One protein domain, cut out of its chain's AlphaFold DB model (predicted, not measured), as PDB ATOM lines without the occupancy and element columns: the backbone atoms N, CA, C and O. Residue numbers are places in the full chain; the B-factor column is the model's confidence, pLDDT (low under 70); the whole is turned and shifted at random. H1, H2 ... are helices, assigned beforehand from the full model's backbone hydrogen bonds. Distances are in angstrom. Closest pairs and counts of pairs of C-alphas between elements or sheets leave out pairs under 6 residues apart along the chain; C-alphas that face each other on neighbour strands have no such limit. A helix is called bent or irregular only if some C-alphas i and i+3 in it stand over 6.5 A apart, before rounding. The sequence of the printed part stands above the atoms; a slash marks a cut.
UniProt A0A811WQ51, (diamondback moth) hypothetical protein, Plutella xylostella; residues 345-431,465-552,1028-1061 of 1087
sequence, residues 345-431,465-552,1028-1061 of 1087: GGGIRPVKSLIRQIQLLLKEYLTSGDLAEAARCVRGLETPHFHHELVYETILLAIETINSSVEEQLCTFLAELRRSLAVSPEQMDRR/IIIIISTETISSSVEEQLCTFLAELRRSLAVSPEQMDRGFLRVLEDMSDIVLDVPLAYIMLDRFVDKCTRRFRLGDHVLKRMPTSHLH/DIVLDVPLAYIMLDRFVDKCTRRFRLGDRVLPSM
ATOM      1  N   GLY A 345     274.802 104.924 329.907       74.62
ATOM      2  CA  GLY A 345     276.204 105.342 329.949       74.62
ATOM      3  C   GLY A 345     276.438 106.776 329.466       74.62
ATOM      4  O   GLY A 345     275.496 107.505 329.150       74.62
ATOM      5  N   GLY A 346     277.711 107.171 329.429       81.69
ATOM      6  CA  GLY A 346     278.184 108.475 328.954       81.69
ATOM      7  C   GLY A 346     278.813 109.337 330.055       81.69
ATOM      8  O   GLY A 346     278.346 109.365 331.194       81.69
ATOM      9  N   GLY A 347     279.870 110.079 329.707       78.44
ATOM     10  CA  GLY A 347     280.634 110.916 330.648       78.44
ATOM     11  C   GLY A 347     279.870 112.115 331.225       78.44
ATOM     12  O   GLY A 347     280.228 112.607 332.290       78.44
ATOM     13  N   ILE A 348     278.798 112.549 330.559       79.62
ATOM     14  CA  ILE A 348     277.945 113.674 330.986       79.62
ATOM     15  C   ILE A 348     276.926 113.232 332.053       79.62
ATOM     16  O   ILE A 348     276.340 114.057 332.758       79.62
ATOM     17  N   ARG A 349     276.712 111.919 332.226       82.94
ATOM     18  CA  ARG A 349     275.763 111.413 333.220       82.94
ATOM     19  C   ARG A 349     276.245 111.746 334.643       82.94
ATOM     20  O   ARG A 349     277.438 111.662 334.939       82.94
ATOM     21  N   PRO A 350     275.325 112.050 335.580       87.50
ATOM     22  CA  PRO A 350     275.697 112.277 336.971       87.50
ATOM     23  C   PRO A 350     276.418 111.065 337.569       87.50
ATOM     24  O   PRO A 350     275.943 109.934 337.442       87.50
ATOM     25  N   VAL A 351     277.496 111.304 338.322       90.94
ATOM     26  CA  VAL A 351     278.315 110.248 338.958       90.94
ATOM     27  C   VAL A 351     277.467 109.262 339.773       90.94
ATOM     28  O   VAL A 351     277.668 108.054 339.698       90.94
ATOM     29  N   LYS A 352     276.450 109.752 340.495       90.75
ATOM     30  CA  LYS A 352     275.518 108.903 341.261       90.75
ATOM     31  C   LYS A 352     274.741 107.916 340.382       90.75
ATOM     32  O   LYS A 352     274.461 106.805 340.823       90.75
ATOM     33  N   SER A 353     274.383 108.319 339.163       88.75
ATOM     34  CA  SER A 353     273.713 107.439 338.201       88.75
ATOM     35  C   SER A 353     274.666 106.343 337.727       88.75
ATOM     36  O   SER A 353     274.307 105.171 337.764       88.75
ATOM     37  N   LEU A 354     275.912 106.703 337.394       89.62
ATOM     38  CA  LEU A 354     276.942 105.748 336.967       89.62
ATOM     39  C   LEU A 354     277.248 104.702 338.049       89.62
ATOM     40  O   LEU A 354     277.283 103.513 337.747       89.62
ATOM     41  N   ILE A 355     277.386 105.118 339.313       90.25
ATOM     42  CA  ILE A 355     277.564 104.192 340.450       90.25
ATOM     43  C   ILE A 355     276.376 103.230 340.550       90.25
ATOM     44  O   ILE A 355     276.557 102.021 340.680       90.25
ATOM     45  N   ARG A 356     275.144 103.738 340.424       90.62
ATOM     46  CA  ARG A 356     273.947 102.889 340.447       90.62
ATOM     47  C   ARG A 356     273.947 101.868 339.305       90.62
ATOM     48  O   ARG A 356     273.569 100.724 339.537       90.62
ATOM     49  N   GLN A 357     274.379 102.255 338.104       89.12
ATOM     50  CA  GLN A 357     274.501 101.332 336.971       89.12
ATOM     51  C   GLN A 357     275.572 100.266 337.212       89.12
ATOM     52  O   GLN A 357     275.320  99.089 336.970       89.12
ATOM     53  N   ILE A 358     276.720 100.649 337.773       89.88
ATOM     54  CA  ILE A 358     277.771  99.716 338.203       89.88
ATOM     55  C   ILE A 358     277.213  98.700 339.209       89.88
ATOM     56  O   ILE A 358     277.404  97.496 339.047       89.88
ATOM     57  N   GLN A 359     276.472  99.155 340.219       88.94
ATOM     58  CA  GLN A 359     275.891  98.275 341.234       88.94
ATOM     59  C   GLN A 359     274.827  97.329 340.663       88.94
ATOM     60  O   GLN A 359     274.741  96.178 341.091       88.94
ATOM     61  N   LEU A 360     274.009  97.793 339.713       86.81
ATOM     62  CA  LEU A 360     273.038  96.945 339.016       86.81
ATOM     63  C   LEU A 360     273.743  95.890 338.157       86.81
ATOM     64  O   LEU A 360     273.387  94.720 338.255       86.81
ATOM     65  N   LEU A 361     274.784  96.281 337.420       89.38
ATOM     66  CA  LEU A 361     275.615  95.382 336.618       89.38
ATOM     67  C   LEU A 361     276.252  94.287 337.478       89.38
ATOM     68  O   LEU A 361     276.171  93.111 337.134       89.38
ATOM     69  N   LEU A 362     276.854  94.651 338.615       88.12
ATOM     70  CA  LEU A 362     277.472  93.679 339.522       88.12
ATOM     71  C   LEU A 362     276.442  92.702 340.097       88.12
ATOM     72  O   LEU A 362     276.700  91.501 340.162       88.12
ATOM     73  N   LYS A 363     275.261  93.196 340.483       87.00
ATOM     74  CA  LYS A 363     274.164  92.345 340.969       87.00
ATOM     75  C   LYS A 363     273.652  91.408 339.881       87.00
ATOM     76  O   LYS A 363     273.466  90.225 340.152       87.00
ATOM     77  N   GLU A 364     273.460  91.913 338.666       88.69
ATOM     78  CA  GLU A 364     273.045  91.111 337.519       88.69
ATOM     79  C   GLU A 364     274.077  90.024 337.216       88.69
ATOM     80  O   GLU A 364     273.710  88.855 337.120       88.69
ATOM     81  N   TYR A 365     275.365  90.374 337.190       87.38
ATOM     82  CA  TYR A 365     276.453  89.421 336.996       87.38
ATOM     83  C   TYR A 365     276.470  88.320 338.062       87.38
ATOM     84  O   TYR A 365     276.591  87.147 337.722       87.38
ATOM     85  N   LEU A 366     276.293  88.662 339.342       84.12
ATOM     86  CA  LEU A 366     276.224  87.659 340.410       84.12
ATOM     87  C   LEU A 366     275.024  86.710 340.263       84.12
ATOM     88  O   LEU A 366     275.082  85.572 340.727       84.12
ATOM     89  N   THR A 367     273.941  87.155 339.621       85.25
ATOM     90  CA  THR A 367     272.773  86.302 339.345       85.25
ATOM     91  C   THR A 367     272.888  85.499 338.050       85.25
ATOM     92  O   THR A 367     272.422  84.362 338.008       85.25
ATOM     93  N   SER A 368     273.491  86.061 337.000       88.12
ATOM     94  CA  SER A 368     273.554  85.450 335.668       88.12
ATOM     95  C   SER A 368     274.817  84.616 335.447       88.12
ATOM     96  O   SER A 368     274.784  83.627 334.717       88.12
ATOM     97  N   GLY A 369     275.937  85.014 336.055       81.62
ATOM     98  CA  GLY A 369     277.270  84.480 335.786       81.62
ATOM     99  C   GLY A 369     277.825  84.834 334.399       81.62
ATOM    100  O   GLY A 369     278.900  84.347 334.040       81.62
ATOM    101  N   ASP A 370     277.132  85.667 333.613       87.00
ATOM    102  CA  ASP A 370     277.523  85.984 332.238       87.00
ATOM    103  C   ASP A 370     278.606  87.071 332.198       87.00
ATOM    104  O   ASP A 370     278.352  88.274 332.293       87.00
ATOM    105  N   LEU A 371     279.852  86.623 332.044       86.06
ATOM    106  CA  LEU A 371     281.019  87.493 331.922       86.06
ATOM    107  C   LEU A 371     281.020  88.323 330.633       86.06
ATOM    108  O   LEU A 371     281.524  89.447 330.640       86.06
ATOM    109  N   ALA A 372     280.510  87.771 329.531       83.62
ATOM    110  CA  ALA A 372     280.539  88.443 328.238       83.62
ATOM    111  C   ALA A 372     279.555  89.613 328.234       83.62
ATOM    112  O   ALA A 372     279.916  90.716 327.807       83.62
ATOM    113  N   GLU A 373     278.360  89.388 328.779       87.88
ATOM    114  CA  GLU A 373     277.359  90.436 328.931       87.88
ATOM    115  C   GLU A 373     277.809  91.493 329.939       87.88
ATOM    116  O   GLU A 373     277.799  92.680 329.624       87.88
ATOM    117  N   ALA A 374     278.340  91.094 331.099       84.62
ATOM    118  CA  ALA A 374     278.860  92.052 332.071       84.62
ATOM    119  C   ALA A 374     279.993  92.918 331.478       84.62
ATOM    120  O   ALA A 374     279.996  94.138 331.642       84.62
ATOM    121  N   ALA A 375     280.919  92.331 330.710       84.44
ATOM    122  CA  ALA A 375     281.968  93.081 330.011       84.44
ATOM    123  C   ALA A 375     281.425  93.977 328.881       84.44
ATOM    124  O   ALA A 375     282.017  95.020 328.574       84.44
ATOM    125  N   ARG A 376     280.315  93.596 328.234       85.62
ATOM    126  CA  ARG A 376     279.595  94.451 327.277       85.62
ATOM    127  C   ARG A 376     278.968  95.647 327.997       85.62
ATOM    128  O   ARG A 376     279.181  96.773 327.555       85.62
ATOM    129  N   CYS A 377     278.307  95.424 329.130       86.94
ATOM    130  CA  CYS A 377     277.707  96.472 329.953       86.94
ATOM    131  C   CYS A 377     278.753  97.459 330.494       86.94
ATOM    132  O   CYS A 377     278.532  98.664 330.425       86.94
ATOM    133  N   VAL A 378     279.930  96.987 330.935       87.38
ATOM    134  CA  VAL A 378     281.036  97.872 331.359       87.38
ATOM    135  C   VAL A 378     281.492  98.770 330.210       87.38
ATOM    136  O   VAL A 378     281.667  99.969 330.401       87.38
ATOM    137  N   ARG A 379     281.650  98.221 328.998       87.38
ATOM    138  CA  ARG A 379     282.001  99.024 327.815       87.38
ATOM    139  C   ARG A 379     280.899 100.024 327.456       87.38
ATOM    140  O   ARG A 379     281.214 101.156 327.109       87.38
ATOM    141  N   GLY A 380     279.638  99.624 327.613       86.38
ATOM    142  CA  GLY A 380     278.465 100.476 327.409       86.38
ATOM    143  C   GLY A 380     278.299 101.606 328.433       86.38
ATOM    144  O   GLY A 380     277.509 102.511 328.192       86.38
ATOM    145  N   LEU A 381     279.040 101.607 329.551       86.69
ATOM    146  CA  LEU A 381     279.089 102.773 330.445       86.69
ATOM    147  C   LEU A 381     279.827 103.954 329.804       86.69
ATOM    148  O   LEU A 381     279.560 105.094 330.165       86.69
ATOM    149  N   GLU A 382     280.740 103.693 328.861       88.81
ATOM    150  CA  GLU A 382     281.517 104.704 328.128       88.81
ATOM    151  C   GLU A 382     282.371 105.639 329.010       88.81
ATOM    152  O   GLU A 382     282.765 106.726 328.590       88.81
ATOM    153  N   THR A 383     282.724 105.209 330.225       88.81
ATOM    154  CA  THR A 383     283.504 106.009 331.186       88.81
ATOM    155  C   THR A 383     284.830 105.340 331.574       88.81
ATOM    156  O   THR A 383     285.023 104.984 332.742       88.81
ATOM    157  N   PRO A 384     285.797 105.190 330.646       86.50
ATOM    158  CA  PRO A 384     287.033 104.439 330.890       86.50
ATOM    159  C   PRO A 384     287.878 105.007 332.035       86.50
ATOM    160  O   PRO A 384     288.546 104.259 332.744       86.50
ATOM    161  N   HIS A 385     287.824 106.322 332.266       88.50
ATOM    162  CA  HIS A 385     288.545 106.980 333.361       88.50
ATOM    163  C   HIS A 385     287.885 106.818 334.738       88.50
ATOM    164  O   HIS A 385     288.512 107.173 335.736       88.50
ATOM    165  N   PHE A 386     286.664 106.277 334.779       91.12
ATOM    166  CA  PHE A 386     285.874 106.026 335.984       91.12
ATOM    167  C   PHE A 386     285.772 104.525 336.319       91.12
ATOM    168  O   PHE A 386     285.132 104.137 337.293       91.12
ATOM    169  N   HIS A 387     286.434 103.646 335.558       89.38
ATOM    170  CA  HIS A 387     286.417 102.201 335.814       89.38
ATOM    171  C   HIS A 387     287.060 101.810 337.159       89.38
ATOM    172  O   HIS A 387     286.777 100.734 337.683       89.38
ATOM    173  N   HIS A 388     287.869 102.678 337.771       92.00
ATOM    174  CA  HIS A 388     288.325 102.490 339.149       92.00
ATOM    175  C   HIS A 388     287.169 102.441 340.169       92.00
ATOM    176  O   HIS A 388     287.347 101.897 341.255       92.00
ATOM    177  N   GLU A 389     286.001 103.015 339.854       93.38
ATOM    178  CA  GLU A 389     284.785 102.897 340.670       93.38
ATOM    179  C   GLU A 389     284.195 101.496 340.583       93.38
ATOM    180  O   GLU A 389     283.900 100.897 341.606       93.38
ATOM    181  N   LEU A 390     284.113 100.928 339.378       92.56
ATOM    182  CA  LEU A 390     283.669  99.547 339.182       92.56
ATOM    183  C   LEU A 390     284.516  98.575 340.005       92.56
ATOM    184  O   LEU A 390     283.983  97.680 340.655       92.56
ATOM    185  N   VAL A 391     285.835  98.763 339.996       90.81
ATOM    186  CA  VAL A 391     286.768  97.928 340.760       90.81
ATOM    187  C   VAL A 391     286.587  98.135 342.265       90.81
ATOM    188  O   VAL A 391     286.546  97.152 343.001       90.81
ATOM    189  N   TYR A 392     286.427  99.383 342.712       93.25
ATOM    190  CA  TYR A 392     286.134  99.714 344.109       93.25
ATOM    191  C   TYR A 392     284.842  99.041 344.597       93.25
ATOM    192  O   TYR A 392     284.887  98.269 345.549       93.25
ATOM    193  N   GLU A 393     283.727  99.236 343.887       91.25
ATOM    194  CA  GLU A 393     282.421  98.640 344.203       91.25
ATOM    195  C   GLU A 393     282.464  97.105 344.155       91.25
ATOM    196  O   GLU A 393     281.846  96.439 344.977       91.25
ATOM    197  N   THR A 394     283.238  96.520 343.233       88.12
ATOM    198  CA  THR A 394     283.425  95.060 343.157       88.12
ATOM    199  C   THR A 394     284.104  94.512 344.411       88.12
ATOM    200  O   THR A 394     283.671  93.500 344.962       88.12
ATOM    201  N   ILE A 395     285.178  95.164 344.864       88.12
ATOM    202  CA  ILE A 395     285.913  94.744 346.061       88.12
ATOM    203  C   ILE A 395     285.069  95.002 347.312       88.12
ATOM    204  O   ILE A 395     285.011  94.142 348.189       88.12
ATOM    205  N   LEU A 396     284.381  96.143 347.385       87.19
ATOM    206  CA  LEU A 396     283.485  96.461 348.492       87.19
ATOM    207  C   LEU A 396     282.365  95.417 348.603       87.19
ATOM    208  O   LEU A 396     282.155  94.867 349.678       87.19
ATOM    209  N   LEU A 397     281.744  95.033 347.484       84.81
ATOM    210  CA  LEU A 397     280.747  93.963 347.442       84.81
ATOM    211  C   LEU A 397     281.323  92.614 347.906       84.81
ATOM    212  O   LEU A 397     280.660  91.873 348.636       84.81
ATOM    213  N   ALA A 398     282.568  92.296 347.538       80.19
ATOM    214  CA  ALA A 398     283.251  91.104 348.038       80.19
ATOM    215  C   ALA A 398     283.457  91.155 349.565       80.19
ATOM    216  O   ALA A 398     283.269  90.143 350.235       80.19
ATOM    217  N   ILE A 399     283.780  92.326 350.125       77.38
ATOM    218  CA  ILE A 399     283.972  92.523 351.570       77.38
ATOM    219  C   ILE A 399     282.629  92.524 352.327       77.38
ATOM    220  O   ILE A 399     282.524  91.979 353.425       77.38
ATOM    221  N   GLU A 400     281.567  93.097 351.770       74.00
ATOM    222  CA  GLU A 400     280.273  93.233 352.453       74.00
ATOM    223  C   GLU A 400     279.457  91.931 352.482       74.00
ATOM    224  O   GLU A 400     278.765  91.648 353.467       74.00
ATOM    225  N   THR A 401     279.555  91.105 351.436       62.81
ATOM    226  CA  THR A 401     278.741  89.880 351.265       62.81
ATOM    227  C   THR A 401     278.997  88.789 352.313       62.81
ATOM    228  O   THR A 401     278.196  87.864 352.450       62.81
ATOM    229  N   ILE A 402     280.063  88.907 353.106       54.06
ATOM    230  CA  ILE A 402     280.518  87.873 354.046       54.06
ATOM    231  C   ILE A 402     279.830  87.957 355.424       54.06
ATOM    232  O   ILE A 402     279.776  86.958 356.140       54.06
ATOM    233  N   ASN A 403     279.249  89.098 355.817       52.69
ATOM    234  CA  ASN A 403     278.947  89.325 357.243       52.69
ATOM    235  C   ASN A 403     277.496  89.071 357.678       52.69
ATOM    236  O   ASN A 403     277.266  88.639 358.806       52.69
ATOM    237  N   SER A 404     276.485  89.303 356.835       53.00
ATOM    238  CA  SER A 404     275.084  89.162 357.275       53.00
ATOM    239  C   SER A 404     274.624  87.702 357.321       53.00
ATOM    240  O   SER A 404     274.074  87.275 358.337       53.00
ATOM    241  N   SER A 405     274.908  86.929 356.267       49.62
ATOM    242  CA  SER A 405     274.462  85.535 356.119       49.62
ATOM    243  C   SER A 405     275.166  84.575 357.082       49.62
ATOM    244  O   SER A 405     274.531  83.661 357.599       49.62
ATOM    245  N   VAL A 406     276.458  84.776 357.366       49.25
ATOM    246  CA  VAL A 406     277.236  83.891 358.254       49.25
ATOM    247  C   VAL A 406     276.826  84.068 359.711       49.25
ATOM    248  O   VAL A 406     276.540  83.088 360.396       49.25
ATOM    249  N   GLU A 407     276.729  85.315 360.180       51.66
ATOM    250  CA  GLU A 407     276.228  85.604 361.527       51.66
ATOM    251  C   GLU A 407     274.800  85.078 361.709       51.66
ATOM    252  O   GLU A 407     274.464  84.523 362.755       51.66
ATOM    253  N   GLU A 408     273.963  85.222 360.679       55.94
ATOM    254  CA  GLU A 408     272.602  84.710 360.662       55.94
ATOM    255  C   GLU A 408     272.573  83.179 360.725       55.94
ATOM    256  O   GLU A 408     271.949  82.642 361.636       55.94
ATOM    257  N   GLN A 409     273.278  82.471 359.849       52.66
ATOM    258  CA  GLN A 409     273.331  81.005 359.845       52.66
ATOM    259  C   GLN A 409     273.911  80.438 361.145       52.66
ATOM    260  O   GLN A 409     273.363  79.474 361.679       52.66
ATOM    261  N   LEU A 410     274.941  81.070 361.717       54.44
ATOM    262  CA  LEU A 410     275.497  80.694 363.019       54.44
ATOM    263  C   LEU A 410     274.502  80.895 364.159       54.44
ATOM    264  O   LEU A 410     274.346  80.008 364.998       54.44
ATOM    265  N   CYS A 411     273.785  82.021 364.183       58.91
ATOM    266  CA  CYS A 411     272.732  82.238 365.172       58.91
ATOM    267  C   CYS A 411     271.611  81.197 365.031       58.91
ATOM    268  O   CYS A 411     271.074  80.741 366.039       58.91
ATOM    269  N   THR A 412     271.260  80.803 363.804       59.06
ATOM    270  CA  THR A 412     270.238  79.777 363.535       59.06
ATOM    271  C   THR A 412     270.720  78.383 363.942       59.06
ATOM    272  O   THR A 412     269.980  77.642 364.582       59.06
ATOM    273  N   PHE A 413     271.979  78.047 363.662       55.25
ATOM    274  CA  PHE A 413     272.605  76.796 364.087       55.25
ATOM    275  C   PHE A 413     272.704  76.691 365.615       55.25
ATOM    276  O   PHE A 413     272.305  75.680 366.185       55.25
ATOM    277  N   LEU A 414     273.154  77.748 366.301       56.09
ATOM    278  CA  LEU A 414     273.192  77.794 367.769       56.09
ATOM    279  C   LEU A 414     271.788  77.711 368.387       56.09
ATOM    280  O   LEU A 414     271.608  77.053 369.415       56.09
ATOM    281  N   ALA A 415     270.785  78.329 367.753       60.84
ATOM    282  CA  ALA A 415     269.390  78.184 368.157       60.84
ATOM    283  C   ALA A 415     268.920  76.725 368.034       60.84
ATOM    284  O   ALA A 415     268.261  76.221 368.944       60.84
ATOM    285  N   GLU A 416     269.303  76.029 366.961       58.56
ATOM    286  CA  GLU A 416     268.924  74.635 366.726       58.56
ATOM    287  C   GLU A 416     269.668  73.656 367.646       58.56
ATOM    288  O   GLU A 416     269.065  72.730 368.188       58.56
ATOM    289  N   LEU A 417     270.950  73.900 367.939       53.72
ATOM    290  CA  LEU A 417     271.710  73.145 368.945       53.72
ATOM    291  C   LEU A 417     271.108  73.275 370.351       53.72
ATOM    292  O   LEU A 417     271.112  72.315 371.126       53.72
ATOM    293  N   ARG A 418     270.559  74.451 370.679       57.53
ATOM    294  CA  ARG A 418     269.816  74.663 371.925       57.53
ATOM    295  C   ARG A 418     268.446  73.985 371.894       57.53
ATOM    296  O   ARG A 418     268.067  73.366 372.886       57.53
ATOM    297  N   ARG A 419     267.696  74.102 370.790       61.25
ATOM    298  CA  ARG A 419     266.371  73.466 370.632       61.25
ATOM    299  C   ARG A 419     266.455  71.945 370.703       61.25
ATOM    300  O   ARG A 419     265.615  71.329 371.349       61.25
ATOM    301  N   SER A 420     267.480  71.361 370.092       62.88
ATOM    302  CA  SER A 420     267.753  69.920 370.116       62.88
ATOM    303  C   SER A 420     268.346  69.426 371.442       62.88
ATOM    304  O   SER A 420     268.551  68.225 371.597       62.88
ATOM    305  N   LEU A 421     268.630  70.327 372.398       53.47
ATOM    306  CA  LEU A 421     269.318  70.042 373.666       53.47
ATOM    307  C   LEU A 421     270.704  69.392 373.491       53.47
ATOM    308  O   LEU A 421     271.281  68.907 374.465       53.47
ATOM    309  N   ALA A 422     271.267  69.427 372.277       46.94
ATOM    310  CA  ALA A 422     272.631  68.992 371.992       46.94
ATOM    311  C   ALA A 422     273.657  69.837 372.770       46.94
ATOM    312  O   ALA A 422     274.694  69.327 373.198       46.94
ATOM    313  N   VAL A 423     273.326  71.111 373.015       46.94
ATOM    314  CA  VAL A 423     273.997  71.967 373.998       46.94
ATOM    315  C   VAL A 423     272.967  72.438 375.023       46.94
ATOM    316  O   VAL A 423     271.997  73.119 374.688       46.94
ATOM    317  N   SER A 424     273.164  72.072 376.292       50.97
ATOM    318  CA  SER A 424     272.245  72.475 377.364       50.97
ATOM    319  C   SER A 424     272.296  73.994 377.616       50.97
ATOM    320  O   SER A 424     273.356  74.606 377.446       50.97
ATOM    321  N   PRO A 425     271.200  74.621 378.088       54.00
ATOM    322  CA  PRO A 425     271.194  76.042 378.451       54.00
ATOM    323  C   PRO A 425     272.316  76.407 379.436       54.00
ATOM    324  O   PRO A 425     273.024  77.387 379.242       54.00
ATOM    325  N   GLU A 426     272.591  75.544 380.418       50.84
ATOM    326  CA  GLU A 426     273.680  75.743 381.381       50.84
ATOM    327  C   GLU A 426     275.085  75.686 380.756       50.84
ATOM    328  O   GLU A 426     276.026  76.258 381.305       50.84
ATOM    329  N   GLN A 427     275.263  74.986 379.630       48.16
ATOM    330  CA  GLN A 427     276.529  74.944 378.885       48.16
ATOM    331  C   GLN A 427     276.720  76.165 377.997       48.16
ATOM    332  O   GLN A 427     277.854  76.621 377.859       48.16
ATOM    333  N   MET A 428     275.629  76.713 377.457       51.94
ATOM    334  CA  MET A 428     275.633  78.020 376.796       51.94
ATOM    335  C   MET A 428     275.953  79.146 377.792       51.94
ATOM    336  O   MET A 428     276.530  80.157 377.399       51.94
ATOM    337  N   ASP A 429     275.654  78.936 379.083       48.62
ATOM    338  CA  ASP A 429     275.744  79.969 380.116       48.62
ATOM    339  C   ASP A 429     277.031  79.985 380.973       48.62
ATOM    340  O   ASP A 429     277.181  80.815 381.877       48.62
ATOM    341  N   ARG A 430     277.990  79.077 380.732       45.75
ATOM    342  CA  ARG A 430     279.221  78.955 381.544       45.75
ATOM    343  C   ARG A 430     280.371  79.829 381.030       45.75
ATOM    344  O   ARG A 430     280.875  79.622 379.934       45.75
ATOM    345  N   ARG A 431     280.913  80.697 381.897       37.59
ATOM    346  CA  ARG A 431     282.222  81.357 381.706       37.59
ATOM    347  C   ARG A 431     283.350  80.344 381.987       37.59
ATOM    348  O   ARG A 431     283.337  79.742 383.065       37.59
ATOM    349  N   ILE A 465     286.705  80.660 367.031       35.75
ATOM    350  CA  ILE A 465     287.237  79.744 366.012       35.75
ATOM    351  C   ILE A 465     286.143  79.348 365.011       35.75
ATOM    352  O   ILE A 465     286.410  79.284 363.825       35.75
ATOM    353  N   ILE A 466     284.899  79.151 365.451       38.53
ATOM    354  CA  ILE A 466     283.746  78.901 364.580       38.53
ATOM    355  C   ILE A 466     283.427  80.153 363.764       38.53
ATOM    356  O   ILE A 466     283.126  79.999 362.595       38.53
ATOM    357  N   ILE A 467     283.535  81.372 364.302       41.44
ATOM    358  CA  ILE A 467     283.377  82.606 363.514       41.44
ATOM    359  C   ILE A 467     284.472  82.687 362.441       41.44
ATOM    360  O   ILE A 467     284.136  82.893 361.283       41.44
ATOM    361  N   ILE A 468     285.737  82.409 362.777       38.53
ATOM    362  CA  ILE A 468     286.864  82.399 361.824       38.53
ATOM    363  C   ILE A 468     286.690  81.298 360.754       38.53
ATOM    364  O   ILE A 468     286.732  81.584 359.558       38.53
ATOM    365  N   ILE A 469     286.371  80.063 361.154       36.59
ATOM    366  CA  ILE A 469     286.139  78.922 360.247       36.59
ATOM    367  C   ILE A 469     284.845  79.104 359.427       36.59
ATOM    368  O   ILE A 469     284.763  78.681 358.274       36.59
ATOM    369  N   SER A 470     283.824  79.778 359.963       38.00
ATOM    370  CA  SER A 470     282.575  80.064 359.234       38.00
ATOM    371  C   SER A 470     282.727  81.243 358.270       38.00
ATOM    372  O   SER A 470     282.098  81.241 357.213       38.00
ATOM    373  N   THR A 471     283.610  82.209 358.561       42.31
ATOM    374  CA  THR A 471     284.028  83.244 357.592       42.31
ATOM    375  C   THR A 471     284.924  82.693 356.473       42.31
ATOM    376  O   THR A 471     285.046  83.311 355.411       42.31
ATOM    377  N   GLU A 472     285.535  81.521 356.672       42.25
ATOM    378  CA  GLU A 472     286.293  80.802 355.640       42.25
ATOM    379  C   GLU A 472     285.415  79.917 354.741       42.25
ATOM    380  O   GLU A 472     285.751  79.724 353.574       42.25
ATOM    381  N   THR A 473     284.282  79.406 355.238       37.97
ATOM    382  CA  THR A 473     283.547  78.314 354.567       37.97
ATOM    383  C   THR A 473     282.293  78.724 353.791       37.97
ATOM    384  O   THR A 473     281.842  77.945 352.955       37.97
ATOM    385  N   ILE A 474     281.736  79.929 353.984       43.00
ATOM    386  CA  ILE A 474     280.397  80.260 353.443       43.00
ATOM    387  C   ILE A 474     280.394  81.156 352.181       43.00
ATOM    388  O   ILE A 474     279.360  81.255 351.527       43.00
ATOM    389  N   SER A 475     281.512  81.735 351.710       51.47
ATOM    390  CA  SER A 475     281.477  82.465 350.417       51.47
ATOM    391  C   SER A 475     282.739  82.388 349.552       51.47
ATOM    392  O   SER A 475     283.147  83.376 348.936       51.47
ATOM    393  N   SER A 476     283.331  81.201 349.411       59.72
ATOM    394  CA  SER A 476     284.334  80.995 348.355       59.72
ATOM    395  C   SER A 476     283.777  81.341 346.964       59.72
ATOM    396  O   SER A 476     284.508  81.912 346.162       59.72
ATOM    397  N   SER A 477     282.482  81.093 346.718       67.69
ATOM    398  CA  SER A 477     281.846  81.248 345.403       67.69
ATOM    399  C   SER A 477     281.673  82.702 344.937       67.69
ATOM    400  O   SER A 477     282.018  83.000 343.798       67.69
ATOM    401  N   VAL A 478     281.201  83.630 345.784       76.06
ATOM    402  CA  VAL A 478     280.993  85.041 345.377       76.06
ATOM    403  C   VAL A 478     282.328  85.743 345.144       76.06
ATOM    404  O   VAL A 478     282.523  86.372 344.108       76.06
ATOM    405  N   GLU A 479     283.286  85.580 346.062       76.50
ATOM    406  CA  GLU A 479     284.641  86.112 345.871       76.50
ATOM    407  C   GLU A 479     285.294  85.536 344.612       76.50
ATOM    408  O   GLU A 479     285.992  86.245 343.892       76.50
ATOM    409  N   GLU A 480     285.067  84.252 344.333       81.19
ATOM    410  CA  GLU A 480     285.551  83.603 343.122       81.19
ATOM    411  C   GLU A 480     284.902  84.181 341.862       81.19
ATOM    412  O   GLU A 480     285.628  84.492 340.917       81.19
ATOM    413  N   GLN A 481     283.586  84.399 341.842       84.94
ATOM    414  CA  GLN A 481     282.898  85.049 340.721       84.94
ATOM    415  C   GLN A 481     283.427  86.470 340.492       84.94
ATOM    416  O   GLN A 481     283.885  86.780 339.394       84.94
ATOM    417  N   LEU A 482     283.477  87.311 341.529       88.31
ATOM    418  CA  LEU A 482     283.967  88.691 341.420       88.31
ATOM    419  C   LEU A 482     285.451  88.750 341.019       88.31
ATOM    420  O   LEU A 482     285.852  89.580 340.202       88.31
ATOM    421  N   CYS A 483     286.277  87.825 341.514       87.62
ATOM    422  CA  CYS A 483     287.674  87.703 341.099       87.62
ATOM    423  C   CYS A 483     287.805  87.226 339.638       87.62
ATOM    424  O   CYS A 483     288.670  87.711 338.906       87.62
ATOM    425  N   THR A 484     286.931  86.315 339.184       86.94
ATOM    426  CA  THR A 484     286.831  85.913 337.765       86.94
ATOM    427  C   THR A 484     286.461  87.105 336.891       86.94
ATOM    428  O   THR A 484     287.093  87.325 335.861       86.94
ATOM    429  N   PHE A 485     285.486  87.900 337.328       89.56
ATOM    430  CA  PHE A 485     285.042  89.102 336.637       89.56
ATOM    431  C   PHE A 485     286.169  90.124 336.473       89.56
ATOM    432  O   PHE A 485     286.475  90.513 335.347       89.56
ATOM    433  N   LEU A 486     286.878  90.483 337.549       89.62
ATOM    434  CA  LEU A 486     288.021  91.405 337.461       89.62
ATOM    435  C   LEU A 486     289.157  90.859 336.581       89.62
ATOM    436  O   LEU A 486     289.774  91.618 335.827       89.62
ATOM    437  N   ALA A 487     289.420  89.550 336.640       87.62
ATOM    438  CA  ALA A 487     290.414  88.908 335.782       87.62
ATOM    439  C   ALA A 487     290.030  89.014 334.298       87.62
ATOM    440  O   ALA A 487     290.878  89.346 333.466       87.62
ATOM    441  N   GLU A 488     288.756  88.789 333.970       86.88
ATOM    442  CA  GLU A 488     288.239  88.892 332.607       86.88
ATOM    443  C   GLU A 488     288.249  90.337 332.093       86.88
ATOM    444  O   GLU A 488     288.690  90.589 330.970       86.88
ATOM    445  N   LEU A 489     287.861  91.310 332.921       87.62
ATOM    446  CA  LEU A 489     287.927  92.731 332.563       87.62
ATOM    447  C   LEU A 489     289.359  93.203 332.291       87.62
ATOM    448  O   LEU A 489     289.586  94.001 331.379       87.62
ATOM    449  N   ARG A 490     290.341  92.690 333.044       84.50
ATOM    450  CA  ARG A 490     291.758  92.984 332.793       84.50
ATOM    451  C   ARG A 490     292.280  92.272 331.549       84.50
ATOM    452  O   ARG A 490     293.057  92.856 330.800       84.50
ATOM    453  N   ARG A 491     291.862  91.024 331.311       86.75
ATOM    454  CA  ARG A 491     292.269  90.229 330.140       86.75
ATOM    455  C   ARG A 491     291.725  90.809 328.836       86.75
ATOM    456  O   ARG A 491     292.454  90.869 327.850       86.75
ATOM    457  N   SER A 492     290.464  91.229 328.839       86.12
ATOM    458  CA  SER A 492     289.786  91.858 327.699       86.12
ATOM    459  C   SER A 492     290.168  93.329 327.500       86.12
ATOM    460  O   SER A 492     289.743  93.930 326.518       86.12
ATOM    461  N   LEU A 493     290.964  93.905 328.412       84.25
ATOM    462  CA  LEU A 493     291.303  95.332 328.460       84.25
ATOM    463  C   LEU A 493     290.075  96.253 328.557       84.25
ATOM    464  O   LEU A 493     290.178  97.447 328.286       84.25
ATOM    465  N   ALA A 494     288.927  95.724 328.992       84.06
ATOM    466  CA  ALA A 494     287.755  96.530 329.317       84.06
ATOM    467  C   ALA A 494     288.050  97.494 330.481       84.06
ATOM    468  O   ALA A 494     287.535  98.610 330.517       84.06
ATOM    469  N   VAL A 495     288.933  97.098 331.404       87.12
ATOM    470  CA  VAL A 495     289.481  97.971 332.451       87.12
ATOM    471  C   VAL A 495     290.993  98.065 332.283       87.12
ATOM    472  O   VAL A 495     291.688  97.047 332.254       87.12
ATOM    473  N   SER A 496     291.512  99.295 332.186       87.06
ATOM    474  CA  SER A 496     292.953  99.512 332.048       87.06
ATOM    475  C   SER A 496     293.698  99.070 333.318       87.06
ATOM    476  O   SER A 496     293.137  99.138 334.419       87.06
ATOM    477  N   PRO A 497     294.969  98.648 333.213       87.69
ATOM    478  CA  PRO A 497     295.783  98.315 334.379       87.69
ATOM    479  C   PRO A 497     295.837  99.435 335.423       87.69
ATOM    480  O   PRO A 497     295.749  99.153 336.613       87.69
ATOM    481  N   GLU A 498     295.921 100.691 334.983       88.44
ATOM    482  CA  GLU A 498     295.948 101.871 335.851       88.44
ATOM    483  C   GLU A 498     294.621 102.067 336.589       88.44
ATOM    484  O   GLU A 498     294.617 102.382 337.777       88.44
ATOM    485  N   GLN A 499     293.489 101.867 335.904       89.81
ATOM    486  CA  GLN A 499     292.158 101.956 336.510       89.81
ATOM    487  C   GLN A 499     291.919 100.821 337.508       89.81
ATOM    488  O   GLN A 499     291.373 101.059 338.586       89.81
ATOM    489  N   MET A 500     292.397  99.616 337.185       89.50
ATOM    490  CA  MET A 500     292.393  98.478 338.100       89.50
ATOM    491  C   MET A 500     293.186  98.803 339.366       89.50
ATOM    492  O   MET A 500     292.646  98.758 340.468       89.50
ATOM    493  N   ASP A 501     294.443  99.209 339.204       89.81
ATOM    494  CA  ASP A 501     295.336  99.519 340.316       89.81
ATOM    495  C   ASP A 501     294.775 100.661 341.189       89.81
ATOM    496  O   ASP A 501     294.784 100.566 342.418       89.81
ATOM    497  N   ARG A 502     294.197 101.706 340.575       90.69
ATOM    498  CA  ARG A 502     293.543 102.813 341.292       90.69
ATOM    499  C   ARG A 502     292.333 102.355 342.109       90.69
ATOM    500  O   ARG A 502     292.170 102.834 343.227       90.69
ATOM    501  N   GLY A 503     291.507 101.448 341.588       89.62
ATOM    502  CA  GLY A 503     290.355 100.916 342.324       89.62
ATOM    503  C   GLY A 503     290.769 100.177 343.596       89.62
ATOM    504  O   GLY A 503     290.251 100.461 344.671       89.62
ATOM    505  N   PHE A 504     291.785  99.317 343.498       89.56
ATOM    506  CA  PHE A 504     292.372  98.625 344.650       89.56
ATOM    507  C   PHE A 504     292.955  99.595 345.693       89.56
ATOM    508  O   PHE A 504     292.753  99.415 346.893       89.56
ATOM    509  N   LEU A 505     293.666 100.636 345.252       90.75
ATOM    510  CA  LEU A 505     294.234 101.640 346.157       90.75
ATOM    511  C   LEU A 505     293.171 102.473 346.875       90.75
ATOM    512  O   LEU A 505     293.373 102.809 348.037       90.75
ATOM    513  N   ARG A 506     292.047 102.774 346.216       94.19
ATOM    514  CA  ARG A 506     290.930 103.487 346.846       94.19
ATOM    515  C   ARG A 506     290.314 102.696 347.989       94.19
ATOM    516  O   ARG A 506     290.109 103.254 349.056       94.19
ATOM    517  N   VAL A 507     290.089 101.394 347.795       89.94
ATOM    518  CA  VAL A 507     289.586 100.532 348.877       89.94
ATOM    519  C   VAL A 507     290.530 100.594 350.071       89.94
ATOM    520  O   VAL A 507     290.076 100.772 351.192       89.94
ATOM    521  N   LEU A 508     291.842 100.507 349.822       86.69
ATOM    522  CA  LEU A 508     292.859 100.602 350.867       86.69
ATOM    523  C   LEU A 508     292.831 101.952 351.611       86.69
ATOM    524  O   LEU A 508     293.029 101.984 352.826       86.69
ATOM    525  N   GLU A 509     292.635 103.053 350.886       89.81
ATOM    526  CA  GLU A 509     292.543 104.409 351.443       89.81
ATOM    527  C   GLU A 509     291.296 104.580 352.321       89.81
ATOM    528  O   GLU A 509     291.401 105.158 353.402       89.81
ATOM    529  N   ASP A 510     290.174 103.977 351.925       90.88
ATOM    530  CA  ASP A 510     288.895 104.036 352.645       90.88
ATOM    531  C   ASP A 510     288.769 102.971 353.756       90.88
ATOM    532  O   ASP A 510     287.742 102.883 354.434       90.88
ATOM    533  N   MET A 511     289.804 102.155 353.999       80.19
ATOM    534  CA  MET A 511     289.729 101.045 354.962       80.19
ATOM    535  C   MET A 511     289.372 101.473 356.383       80.19
ATOM    536  O   MET A 511     288.753 100.691 357.102       80.19
ATOM    537  N   SER A 512     289.749 102.680 356.816       77.62
ATOM    538  CA  SER A 512     289.377 103.170 358.149       77.62
ATOM    539  C   SER A 512     287.867 103.272 358.326       77.62
ATOM    540  O   SER A 512     287.379 103.020 359.426       77.62
ATOM    541  N   ASP A 513     287.159 103.608 357.250       81.31
ATOM    542  CA  ASP A 513     285.714 103.799 357.243       81.31
ATOM    543  C   ASP A 513     285.012 102.462 356.996       81.31
ATOM    544  O   ASP A 513     284.129 102.087 357.764       81.31
ATOM    545  N   ILE A 514     285.495 101.671 356.028       78.00
ATOM    546  CA  ILE A 514     284.971 100.323 355.739       78.00
ATOM    547  C   ILE A 514     285.016  99.432 356.992       78.00
ATOM    548  O   ILE A 514     284.095  98.657 357.248       78.00
ATOM    549  N   VAL A 515     286.060  99.554 357.820       70.31
ATOM    550  CA  VAL A 515     286.212  98.764 359.054       70.31
ATOM    551  C   VAL A 515     285.166  99.100 360.116       70.31
ATOM    552  O   VAL A 515     284.848  98.238 360.939       70.31
ATOM    553  N   LEU A 516     284.594 100.309 360.100       71.06
ATOM    554  CA  LEU A 516     283.500 100.671 361.009       71.06
ATOM    555  C   LEU A 516     282.264  99.795 360.763       71.06
ATOM    556  O   LEU A 516     281.600  99.394 361.724       71.06
ATOM    557  N   ASP A 517     282.007  99.455 359.500       68.31
ATOM    558  CA  ASP A 517     280.887  98.610 359.091       68.31
ATOM    559  C   ASP A 517     281.254  97.118 359.086       68.31
ATOM    560  O   ASP A 517     280.464  96.279 359.546       68.31
ATOM    561  N   VAL A 518     282.476  96.798 358.638       66.94
ATOM    562  CA  VAL A 518     283.022  95.443 358.485       66.94
ATOM    563  C   VAL A 518     284.335  95.281 359.270       66.94
ATOM    564  O   VAL A 518     285.429  95.481 358.741       66.94
ATOM    565  N   PRO A 519     284.275  94.822 360.530       59.81
ATOM    566  CA  PRO A 519     285.452  94.693 361.392       59.81
ATOM    567  C   PRO A 519     286.598  93.813 360.873       59.81
ATOM    568  O   PRO A 519     287.748  94.029 361.248       59.81
ATOM    569  N   LEU A 520     286.297  92.825 360.023       65.50
ATOM    570  CA  LEU A 520     287.279  91.907 359.432       65.50
ATOM    571  C   LEU A 520     287.780  92.362 358.048       65.50
ATOM    572  O   LEU A 520     288.510  91.616 357.395       65.50
ATOM    573  N   ALA A 521     287.433  93.577 357.601       72.12
ATOM    574  CA  ALA A 521     287.665  94.026 356.227       72.12
ATOM    575  C   ALA A 521     289.132  93.913 355.787       72.12
ATOM    576  O   ALA A 521     289.391  93.552 354.646       72.12
ATOM    577  N   TYR A 522     290.098  94.169 356.678       71.75
ATOM    578  CA  TYR A 522     291.527  94.048 356.358       71.75
ATOM    579  C   TYR A 522     291.935  92.621 355.973       71.75
ATOM    580  O   TYR A 522     292.643  92.438 354.988       71.75
ATOM    581  N   ILE A 523     291.462  91.617 356.715       70.25
ATOM    582  CA  ILE A 523     291.762  90.198 356.454       70.25
ATOM    583  C   ILE A 523     291.081  89.751 355.156       70.25
ATOM    584  O   ILE A 523     291.648  89.014 354.354       70.25
ATOM    585  N   MET A 524     289.856  90.226 354.934       73.50
ATOM    586  CA  MET A 524     289.061  89.896 353.751       73.50
ATOM    587  C   MET A 524     289.662  90.517 352.489       73.50
ATOM    588  O   MET A 524     289.748  89.849 351.461       73.50
ATOM    589  N   LEU A 525     290.144  91.760 352.586       79.94
ATOM    590  CA  LEU A 525     290.865  92.429 351.512       79.94
ATOM    591  C   LEU A 525     292.176  91.704 351.184       79.94
ATOM    592  O   LEU A 525     292.416  91.446 350.009       79.94
ATOM    593  N   ASP A 526     292.987  91.339 352.184       77.50
ATOM    594  CA  ASP A 526     294.247  90.598 351.980       77.50
ATOM    595  C   ASP A 526     293.982  89.269 351.244       77.50
ATOM    596  O   ASP A 526     294.528  89.011 350.168       77.50
ATOM    597  N   ARG A 527     292.995  88.494 351.719       75.62
ATOM    598  CA  ARG A 527     292.543  87.251 351.067       75.62
ATOM    599  C   ARG A 527     292.073  87.472 349.626       75.62
ATOM    600  O   ARG A 527     292.374  86.662 348.743       75.62
ATOM    601  N   PHE A 528     291.299  88.526 349.376       81.75
ATOM    602  CA  PHE A 528     290.792  88.837 348.039       81.75
ATOM    603  C   PHE A 528     291.923  89.266 347.091       81.75
ATOM    604  O   PHE A 528     291.987  88.790 345.955       81.75
ATOM    605  N   VAL A 529     292.859  90.092 347.568       84.69
ATOM    606  CA  VAL A 529     294.056  90.519 346.827       84.69
ATOM    607  C   VAL A 529     294.931  89.321 346.465       84.69
ATOM    608  O   VAL A 529     295.374  89.221 345.316       84.69
ATOM    609  N   ASP A 530     295.121  88.371 347.379       79.94
ATOM    610  CA  ASP A 530     295.842  87.124 347.110       79.94
ATOM    611  C   ASP A 530     295.168  86.295 346.011       79.94
ATOM    612  O   ASP A 530     295.827  85.833 345.069       79.94
ATOM    613  N   LYS A 531     293.838  86.144 346.073       79.81
ATOM    614  CA  LYS A 531     293.062  85.464 345.023       79.81
ATOM    615  C   LYS A 531     293.215  86.159 343.671       79.81
ATOM    616  O   LYS A 531     293.456  85.486 342.666       79.81
ATOM    617  N   CYS A 532     293.118  87.488 343.635       85.38
ATOM    618  CA  CYS A 532     293.315  88.272 342.417       85.38
ATOM    619  C   CYS A 532     294.729  88.110 341.858       85.38
ATOM    620  O   CYS A 532     294.874  87.845 340.668       85.38
ATOM    621  N   THR A 533     295.756  88.164 342.710       84.69
ATOM    622  CA  THR A 533     297.170  88.063 342.307       84.69
ATOM    623  C   THR A 533     297.504  86.712 341.667       84.69
ATOM    624  O   THR A 533     298.361  86.640 340.782       84.69
ATOM    625  N   ARG A 534     296.782  85.643 342.034       84.38
ATOM    626  CA  ARG A 534     296.889  84.327 341.374       84.38
ATOM    627  C   ARG A 534     296.294  84.303 339.964       84.38
ATOM    628  O   ARG A 534     296.723  83.493 339.147       84.38
ATOM    629  N   ARG A 535     295.310  85.159 339.668       82.75
ATOM    630  CA  ARG A 535     294.604  85.191 338.373       82.75
ATOM    631  C   ARG A 535     295.134  86.260 337.428       82.75
ATOM    632  O   ARG A 535     295.190  86.040 336.221       82.75
ATOM    633  N   PHE A 536     295.529  87.411 337.959       83.75
ATOM    634  CA  PHE A 536     296.087  88.510 337.190       83.75
ATOM    635  C   PHE A 536     297.095  89.315 338.012       83.75
ATOM    636  O   PHE A 536     296.988  89.463 339.223       83.75
ATOM    637  N   ARG A 537     298.097  89.876 337.332       83.44
ATOM    638  CA  ARG A 537     299.159  90.638 337.993       83.44
ATOM    639  C   ARG A 537     298.699  92.060 338.306       83.44
ATOM    640  O   ARG A 537     298.513  92.828 337.366       83.44
ATOM    641  N   LEU A 538     298.608  92.418 339.584       86.44
ATOM    642  CA  LEU A 538     298.467  93.804 340.056       86.44
ATOM    643  C   LEU A 538     299.792  94.576 339.961       86.44
ATOM    644  O   LEU A 538     300.871  93.977 339.908       86.44
ATOM    645  N   GLY A 539     299.724  95.908 339.922       83.00
ATOM    646  CA  GLY A 539     300.918  96.749 339.924       83.00
ATOM    647  C   GLY A 539     301.765  96.577 341.190       83.00
ATOM    648  O   GLY A 539     301.250  96.568 342.307       83.00
ATOM    649  N   ASP A 540     303.093  96.530 341.037       83.06
ATOM    650  CA  ASP A 540     304.032  96.382 342.166       83.06
ATOM    651  C   ASP A 540     303.874  97.503 343.222       83.06
ATOM    652  O   ASP A 540     304.243  97.338 344.383       83.06
ATOM    653  N   HIS A 541     303.362  98.671 342.822       86.06
ATOM    654  CA  HIS A 541     303.091  99.800 343.713       86.06
ATOM    655  C   HIS A 541     301.819  99.606 344.555       86.06
ATOM    656  O   HIS A 541     301.762 100.116 345.671       86.06
ATOM    657  N   VAL A 542     300.841  98.851 344.046       85.50
ATOM    658  CA  VAL A 542     299.637  98.446 344.783       85.50
ATOM    659  C   VAL A 542     300.024  97.416 345.831       85.50
ATOM    660  O   VAL A 542     299.804  97.638 347.015       85.50
ATOM    661  N   LEU A 543     300.714  96.347 345.418       83.56
ATOM    662  CA  LEU A 543     301.109  95.248 346.307       83.56
ATOM    663  C   LEU A 543     301.991  95.703 347.480       83.56
ATOM    664  O   LEU A 543     301.870  95.178 348.575       83.56
ATOM    665  N   LYS A 544     302.845  96.718 347.286       81.94
ATOM    666  CA  LYS A 544     303.650  97.306 348.374       81.94
ATOM    667  C   LYS A 544     302.838  98.076 349.414       81.94
ATOM    668  O   LYS A 544     303.331  98.276 350.518       81.94
ATOM    669  N   ARG A 545     301.680  98.614 349.020       80.94
ATOM    670  CA  ARG A 545     300.782  99.363 349.908       80.94
ATOM    671  C   ARG A 545     299.768  98.437 350.576       80.94
ATOM    672  O   ARG A 545     299.323  98.755 351.671       80.94
ATOM    673  N   MET A 546     299.413  97.332 349.921       76.56
ATOM    674  CA  MET A 546     298.463  96.365 350.455       76.56
ATOM    675  C   MET A 546     298.956  95.770 351.779       76.56
ATOM    676  O   MET A 546     300.156  95.534 351.941       76.56
ATOM    677  N   PRO A 547     298.044  95.558 352.739       61.19
ATOM    678  CA  PRO A 547     298.382  95.042 354.049       61.19
ATOM    679  C   PRO A 547     298.723  93.557 353.934       61.19
ATOM    680  O   PRO A 547     297.853  92.716 354.068       61.19
ATOM    681  N   THR A 548     299.994  93.229 353.717       50.25
ATOM    682  CA  THR A 548     300.483  91.858 353.882       50.25
ATOM    683  C   THR A 548     300.462  91.540 355.376       50.25
ATOM    684  O   THR A 548     301.176  92.194 356.143       50.25
ATOM    685  N   SER A 549     299.635  90.592 355.815       43.72
ATOM    686  CA  SER A 549     299.571  90.130 357.212       43.72
ATOM    687  C   SER A 549     300.999  89.933 357.788       43.72
ATOM    688  O   SER A 549     301.751  89.115 357.272       43.72
ATOM    689  N   HIS A 550     301.501  90.621 358.826       31.47
ATOM    690  CA  HIS A 550     300.903  90.991 360.115       31.47
ATOM    691  C   HIS A 550     301.454  92.341 360.667       31.47
ATOM    692  O   HIS A 550     302.633  92.660 360.530       31.47
ATOM    693  N   LEU A 551     300.613  93.088 361.403       31.84
ATOM    694  CA  LEU A 551     300.981  94.002 362.514       31.84
ATOM    695  C   LEU A 551     301.773  95.313 362.285       31.84
ATOM    696  O   LEU A 551     302.092  95.979 363.270       31.84
ATOM    697  N   HIS A 552     302.038  95.789 361.064       30.44
ATOM    698  CA  HIS A 552     302.922  96.966 360.911       30.44
ATOM    699  C   HIS A 552     302.295  98.375 360.893       30.44
ATOM    700  O   HIS A 552     303.050  99.348 360.957       30.44
ATOM    701  N   ASP A1028     293.516  91.243 375.003       43.97
ATOM    702  CA  ASP A1028     294.447  90.554 374.108       43.97
ATOM    703  C   ASP A1028     293.790  90.295 372.749       43.97
ATOM    704  O   ASP A1028     294.376  90.574 371.711       43.97
ATOM    705  N   ILE A1029     292.511  89.903 372.748       45.44
ATOM    706  CA  ILE A1029     291.715  89.754 371.517       45.44
ATOM    707  C   ILE A1029     291.576  91.100 370.792       45.44
ATOM    708  O   ILE A1029     291.517  91.140 369.572       45.44
ATOM    709  N   VAL A1030     291.547  92.218 371.521       46.12
ATOM    710  CA  VAL A1030     291.473  93.572 370.948       46.12
ATOM    711  C   VAL A1030     292.800  94.032 370.349       46.12
ATOM    712  O   VAL A1030     292.792  94.915 369.491       46.12
ATOM    713  N   LEU A1031     293.927  93.438 370.759       43.09
ATOM    714  CA  LEU A1031     295.215  93.661 370.093       43.09
ATOM    715  C   LEU A1031     295.210  93.054 368.686       43.09
ATOM    716  O   LEU A1031     295.742  93.677 367.770       43.09
ATOM    717  N   ASP A1032     294.561  91.899 368.521       40.12
ATOM    718  CA  ASP A1032     294.445  91.204 367.234       40.12
ATOM    719  C   ASP A1032     293.253  91.714 366.398       40.12
ATOM    720  O   ASP A1032     293.334  91.825 365.176       40.12
ATOM    721  N   VAL A1033     292.142  92.070 367.054       44.59
ATOM    722  CA  VAL A1033     290.886  92.537 366.447       44.59
ATOM    723  C   VAL A1033     290.387  93.780 367.205       44.59
ATOM    724  O   VAL A1033     289.603  93.662 368.151       44.59
ATOM    725  N   PRO A1034     290.770  95.004 366.790       42.47
ATOM    726  CA  PRO A1034     290.471  96.253 367.511       42.47
ATOM    727  C   PRO A1034     288.981  96.505 367.800       42.47
ATOM    728  O   PRO A1034     288.631  97.236 368.731       42.47
ATOM    729  N   LEU A1035     288.097  95.884 367.014       45.06
ATOM    730  CA  LEU A1035     286.640  95.986 367.117       45.06
ATOM    731  C   LEU A1035     285.969  94.757 367.754       45.06
ATOM    732  O   LEU A1035     284.742  94.662 367.735       45.06
ATOM    733  N   ALA A1036     286.732  93.847 368.368       49.34
ATOM    734  CA  ALA A1036     286.215  92.613 368.965       49.34
ATOM    735  C   ALA A1036     285.052  92.843 369.943       49.34
ATOM    736  O   ALA A1036     284.105  92.064 369.968       49.34
ATOM    737  N   TYR A1037     285.085  93.940 370.710       52.06
ATOM    738  CA  TYR A1037     283.982  94.330 371.596       52.06
ATOM    739  C   TYR A1037     282.674  94.591 370.837       52.06
ATOM    740  O   TYR A1037     281.621  94.127 371.254       52.06
ATOM    741  N   ILE A1038     282.740  95.301 369.708       53.34
ATOM    742  CA  ILE A1038     281.559  95.663 368.910       53.34
ATOM    743  C   ILE A1038     281.010  94.433 368.182       53.34
ATOM    744  O   ILE A1038     279.797  94.244 368.123       53.34
ATOM    745  N   MET A1039     281.895  93.577 367.663       50.94
ATOM    746  CA  MET A1039     281.506  92.302 367.051       50.94
ATOM    747  C   MET A1039     280.794  91.394 368.053       50.94
ATOM    748  O   MET A1039     279.748  90.828 367.743       50.94
ATOM    749  N   LEU A1040     281.340  91.289 369.268       55.25
ATOM    750  CA  LEU A1040     280.760  90.482 370.333       55.25
ATOM    751  C   LEU A1040     279.387  91.019 370.754       55.25
ATOM    752  O   LEU A1040     278.440  90.239 370.818       55.25
ATOM    753  N   ASP A1041     279.255  92.332 370.964       57.62
ATOM    754  CA  ASP A1041     277.977  92.962 371.321       57.62
ATOM    755  C   ASP A1041     276.914  92.745 370.221       57.62
ATOM    756  O   ASP A1041     275.807  92.286 370.513       57.62
ATOM    757  N   ARG A1042     277.254  92.968 368.937       57.38
ATOM    758  CA  ARG A1042     276.333  92.742 367.797       57.38
ATOM    759  C   ARG A1042     275.898  91.277 367.679       57.38
ATOM    760  O   ARG A1042     274.720  91.003 367.433       57.38
ATOM    761  N   PHE A1043     276.827  90.337 367.846       56.97
ATOM    762  CA  PHE A1043     276.541  88.903 367.770       56.97
ATOM    763  C   PHE A1043     275.663  88.431 368.939       56.97
ATOM    764  O   PHE A1043     274.706  87.676 368.740       56.97
ATOM    765  N   VAL A1044     275.938  88.919 370.153       59.69
ATOM    766  CA  VAL A1044     275.148  88.634 371.361       59.69
ATOM    767  C   VAL A1044     273.730  89.192 371.238       59.69
ATOM    768  O   VAL A1044     272.773  88.481 371.559       59.69
ATOM    769  N   ASP A1045     273.560  90.405 370.710       62.50
ATOM    770  CA  ASP A1045     272.240  90.990 370.446       62.50
ATOM    771  C   ASP A1045     271.427  90.145 369.453       62.50
ATOM    772  O   ASP A1045     270.244  89.868 369.681       62.50
ATOM    773  N   LYS A1046     272.054  89.675 368.365       60.41
ATOM    774  CA  LYS A1046     271.407  88.795 367.377       60.41
ATOM    775  C   LYS A1046     271.032  87.433 367.961       60.41
ATOM    776  O   LYS A1046     269.908  86.975 367.746       60.41
ATOM    777  N   CYS A1047     271.924  86.817 368.738       60.34
ATOM    778  CA  CYS A1047     271.631  85.573 369.446       60.34
ATOM    779  C   CYS A1047     270.449  85.758 370.404       60.34
ATOM    780  O   CYS A1047     269.494  84.994 370.328       60.34
ATOM    781  N   THR A1048     270.457  86.823 371.214       66.31
ATOM    782  CA  THR A1048     269.400  87.133 372.198       66.31
ATOM    783  C   THR A1048     268.026  87.306 371.549       66.31
ATOM    784  O   THR A1048     267.019  86.885 372.120       66.31
ATOM    785  N   ARG A1049     267.970  87.872 370.335       69.06
ATOM    786  CA  ARG A1049     266.727  87.997 369.553       69.06
ATOM    787  C   ARG A1049     266.187  86.655 369.046       69.06
ATOM    788  O   ARG A1049     264.981  86.539 368.857       69.06
ATOM    789  N   ARG A1050     267.044  85.654 368.813       65.06
ATOM    790  CA  ARG A1050     266.642  84.331 368.288       65.06
ATOM    791  C   ARG A1050     266.431  83.275 369.359       65.06
ATOM    792  O   ARG A1050     265.536  82.445 369.238       65.06
ATOM    793  N   PHE A1051     267.246  83.295 370.403       63.66
ATOM    794  CA  PHE A1051     267.132  82.420 371.556       63.66
ATOM    795  C   PHE A1051     267.646  83.153 372.799       63.66
ATOM    796  O   PHE A1051     268.694  83.790 372.775       63.66
ATOM    797  N   ARG A1052     266.918  83.073 373.920       61.72
ATOM    798  CA  ARG A1052     267.320  83.762 375.158       61.72
ATOM    799  C   ARG A1052     268.626  83.188 375.709       61.72
ATOM    800  O   ARG A1052     268.593  82.147 376.364       61.72
ATOM    801  N   LEU A1053     269.759  83.849 375.486       60.47
ATOM    802  CA  LEU A1053     270.982  83.615 376.265       60.47
ATOM    803  C   LEU A1053     270.646  83.775 377.758       60.47
ATOM    804  O   LEU A1053     269.850  84.649 378.100       60.47
ATOM    805  N   GLY A1054     271.145  82.899 378.633       56.69
ATOM    806  CA  GLY A1054     270.708  82.909 380.027       56.69
ATOM    807  C   GLY A1054     271.166  84.148 380.791       56.69
ATOM    808  O   GLY A1054     272.169  84.785 380.455       56.69
ATOM    809  N   ASP A1055     270.452  84.456 381.876       54.44
ATOM    810  CA  ASP A1055     270.580  85.696 382.662       54.44
ATOM    811  C   ASP A1055     271.976  85.919 383.274       54.44
ATOM    812  O   ASP A1055     272.293  87.002 383.762       54.44
ATOM    813  N   ARG A1056     272.841  84.898 383.245       50.09
ATOM    814  CA  ARG A1056     274.230  84.950 383.728       50.09
ATOM    815  C   ARG A1056     275.240  85.352 382.652       50.09
ATOM    816  O   ARG A1056     276.316  85.831 383.000       50.09
ATOM    817  N   VAL A1057     274.911  85.180 381.372       52.72
ATOM    818  CA  VAL A1057     275.824  85.422 380.244       52.72
ATOM    819  C   VAL A1057     275.918  86.901 379.937       52.72
ATOM    820  O   VAL A1057     277.019  87.445 379.953       52.72
ATOM    821  N   LEU A1058     274.769  87.551 379.732       55.47
ATOM    822  CA  LEU A1058     274.679  88.962 379.348       55.47
ATOM    823  C   LEU A1058     275.437  89.901 380.311       55.47
ATOM    824  O   LEU A1058     276.199  90.729 379.822       55.47
ATOM    825  N   PRO A1059     275.355  89.752 381.653       51.81
ATOM    826  CA  PRO A1059     276.125  90.586 382.585       51.81
ATOM    827  C   PRO A1059     277.619  90.228 382.665       51.81
ATOM    828  O   PRO A1059     278.411  91.004 383.193       51.81
ATOM    829  N   SER A1060     278.007  89.035 382.205       46.00
ATOM    830  CA  SER A1060     279.388  88.528 382.263       46.00
ATOM    831  C   SER A1060     280.192  88.793 380.987       46.00
ATOM    832  O   SER A1060     281.413  88.552 380.968       46.00
ATOM    833  N   MET A1061     279.507  89.267 379.939       48.09
ATOM    834  CA  MET A1061     280.114  89.629 378.672       48.09
ATOM    835  C   MET A1061     280.989  90.873 378.857       48.09
ATOM    836  O   MET A1061     280.583  91.845 379.497       48.09
TER     837      MET A1061
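Overview. This is residues 345 to 431, 465 to 552 and 1028 to 1061 of the 1087 residues of the protein "(diamondback moth) hypothetical protein" of Plutella xylostella (UniProt A0A811WQ51). Two lobes of helices lie end to end: a larger one with H3 and H7 side by side as its core, the hairpin H1 and H2 over one side and H8 and H10 over the other, and a smaller, loose one in which H13 crosses H4. H4 runs on from H3 out of the larger lobe, and H6 leads back into H7. The printed part has 209 residues with thirteen named helices, H1 to H13 in order, and no named strand: all helix. It is only just loose, close to compact, with a radius of gyration of the C-alphas of 20.2 A, and elongated, spanning 60 by 38 by 32 A.

Along the chain. H1, residues 351 to 368, is 25.5 A long and begins at C-alpha 351 (278.315, 110.248, 338.958). H2 is residues 371 to 380. H3, residues 384 to 400, is 25.2 A long and irregular, with C-alphas 385 and 388 7.3 A apart. H4, residues 403 to 419, is 24.3 A long; H5 is 425 to 428 and H6 465 to 473. H7, 476 to 491, is 21.9 A long; H8 is 497 to 509, H9 511 to 517, H10 521 to 535 and 21.1 A long, H11 540 to 543 and H12 1028 to 1032. H13, 1036 to 1050, is 21.3 A long and ends at C-alpha 1050 (266.642, 84.331, 368.288).

Arrangement. H1 and H2 form a helical hairpin, closest at C-alphas 365 and 374, 6.1 A. H3 and H7 are the hubs, touching four helices each; they touch at a shallow tilt of 12 degrees, opposite ways, closest at C-alphas 398 and 479, 5.6 A. H3 touches H1 at C-alphas 358 and 390, 6.0 A, and H8 at 388 and 503, 4.1 A. H7 touches H2 at C-alphas 485 and 371, 6.4 A, and H10 at 483 and 532, 5.8 A. H9 touches H10, at C-alphas 515 and 521, 5.7 A; H11 only just touches H8, with 3 pairs within 8 A. H4 touches H13 at a steep tilt of 51 degrees, closest at C-alphas 411 and 1047, 5.5 A. H4 and H6 only just touch, only at their ends, with 3 pairs; H5 is close to H4 but not clearly touching, at 6.8 A between C-alphas 425 and 418. H12 and H13 only just touch, only at the corner, with 3 pairs. Every O i to N i+4 pair is within hydrogen-bond range in H1, H2, H6, H7, H8, H12 and H13, against 10 of 13 in H3, 12 of 13 in H4, 10 of 11 in H10 and 1 of 3 in H9, where 2 of 4 O i to N i+3 pairs are.

Size, cuts and confidence. The C-alphas farthest apart, of Ile 348 and Glu 426, are 63.2 A apart. Residues 432 to 464 and 553 to 1027 are not printed; the gaps are 16.6 A and 16.9 A between C-alphas. The links printed whole between helices are tight. Mean pLDDT of the printed part is 71.1, and under 70 at 401 to 431, 465 to 477, 517 to 520, 547 to 552 and 1028 to 1061.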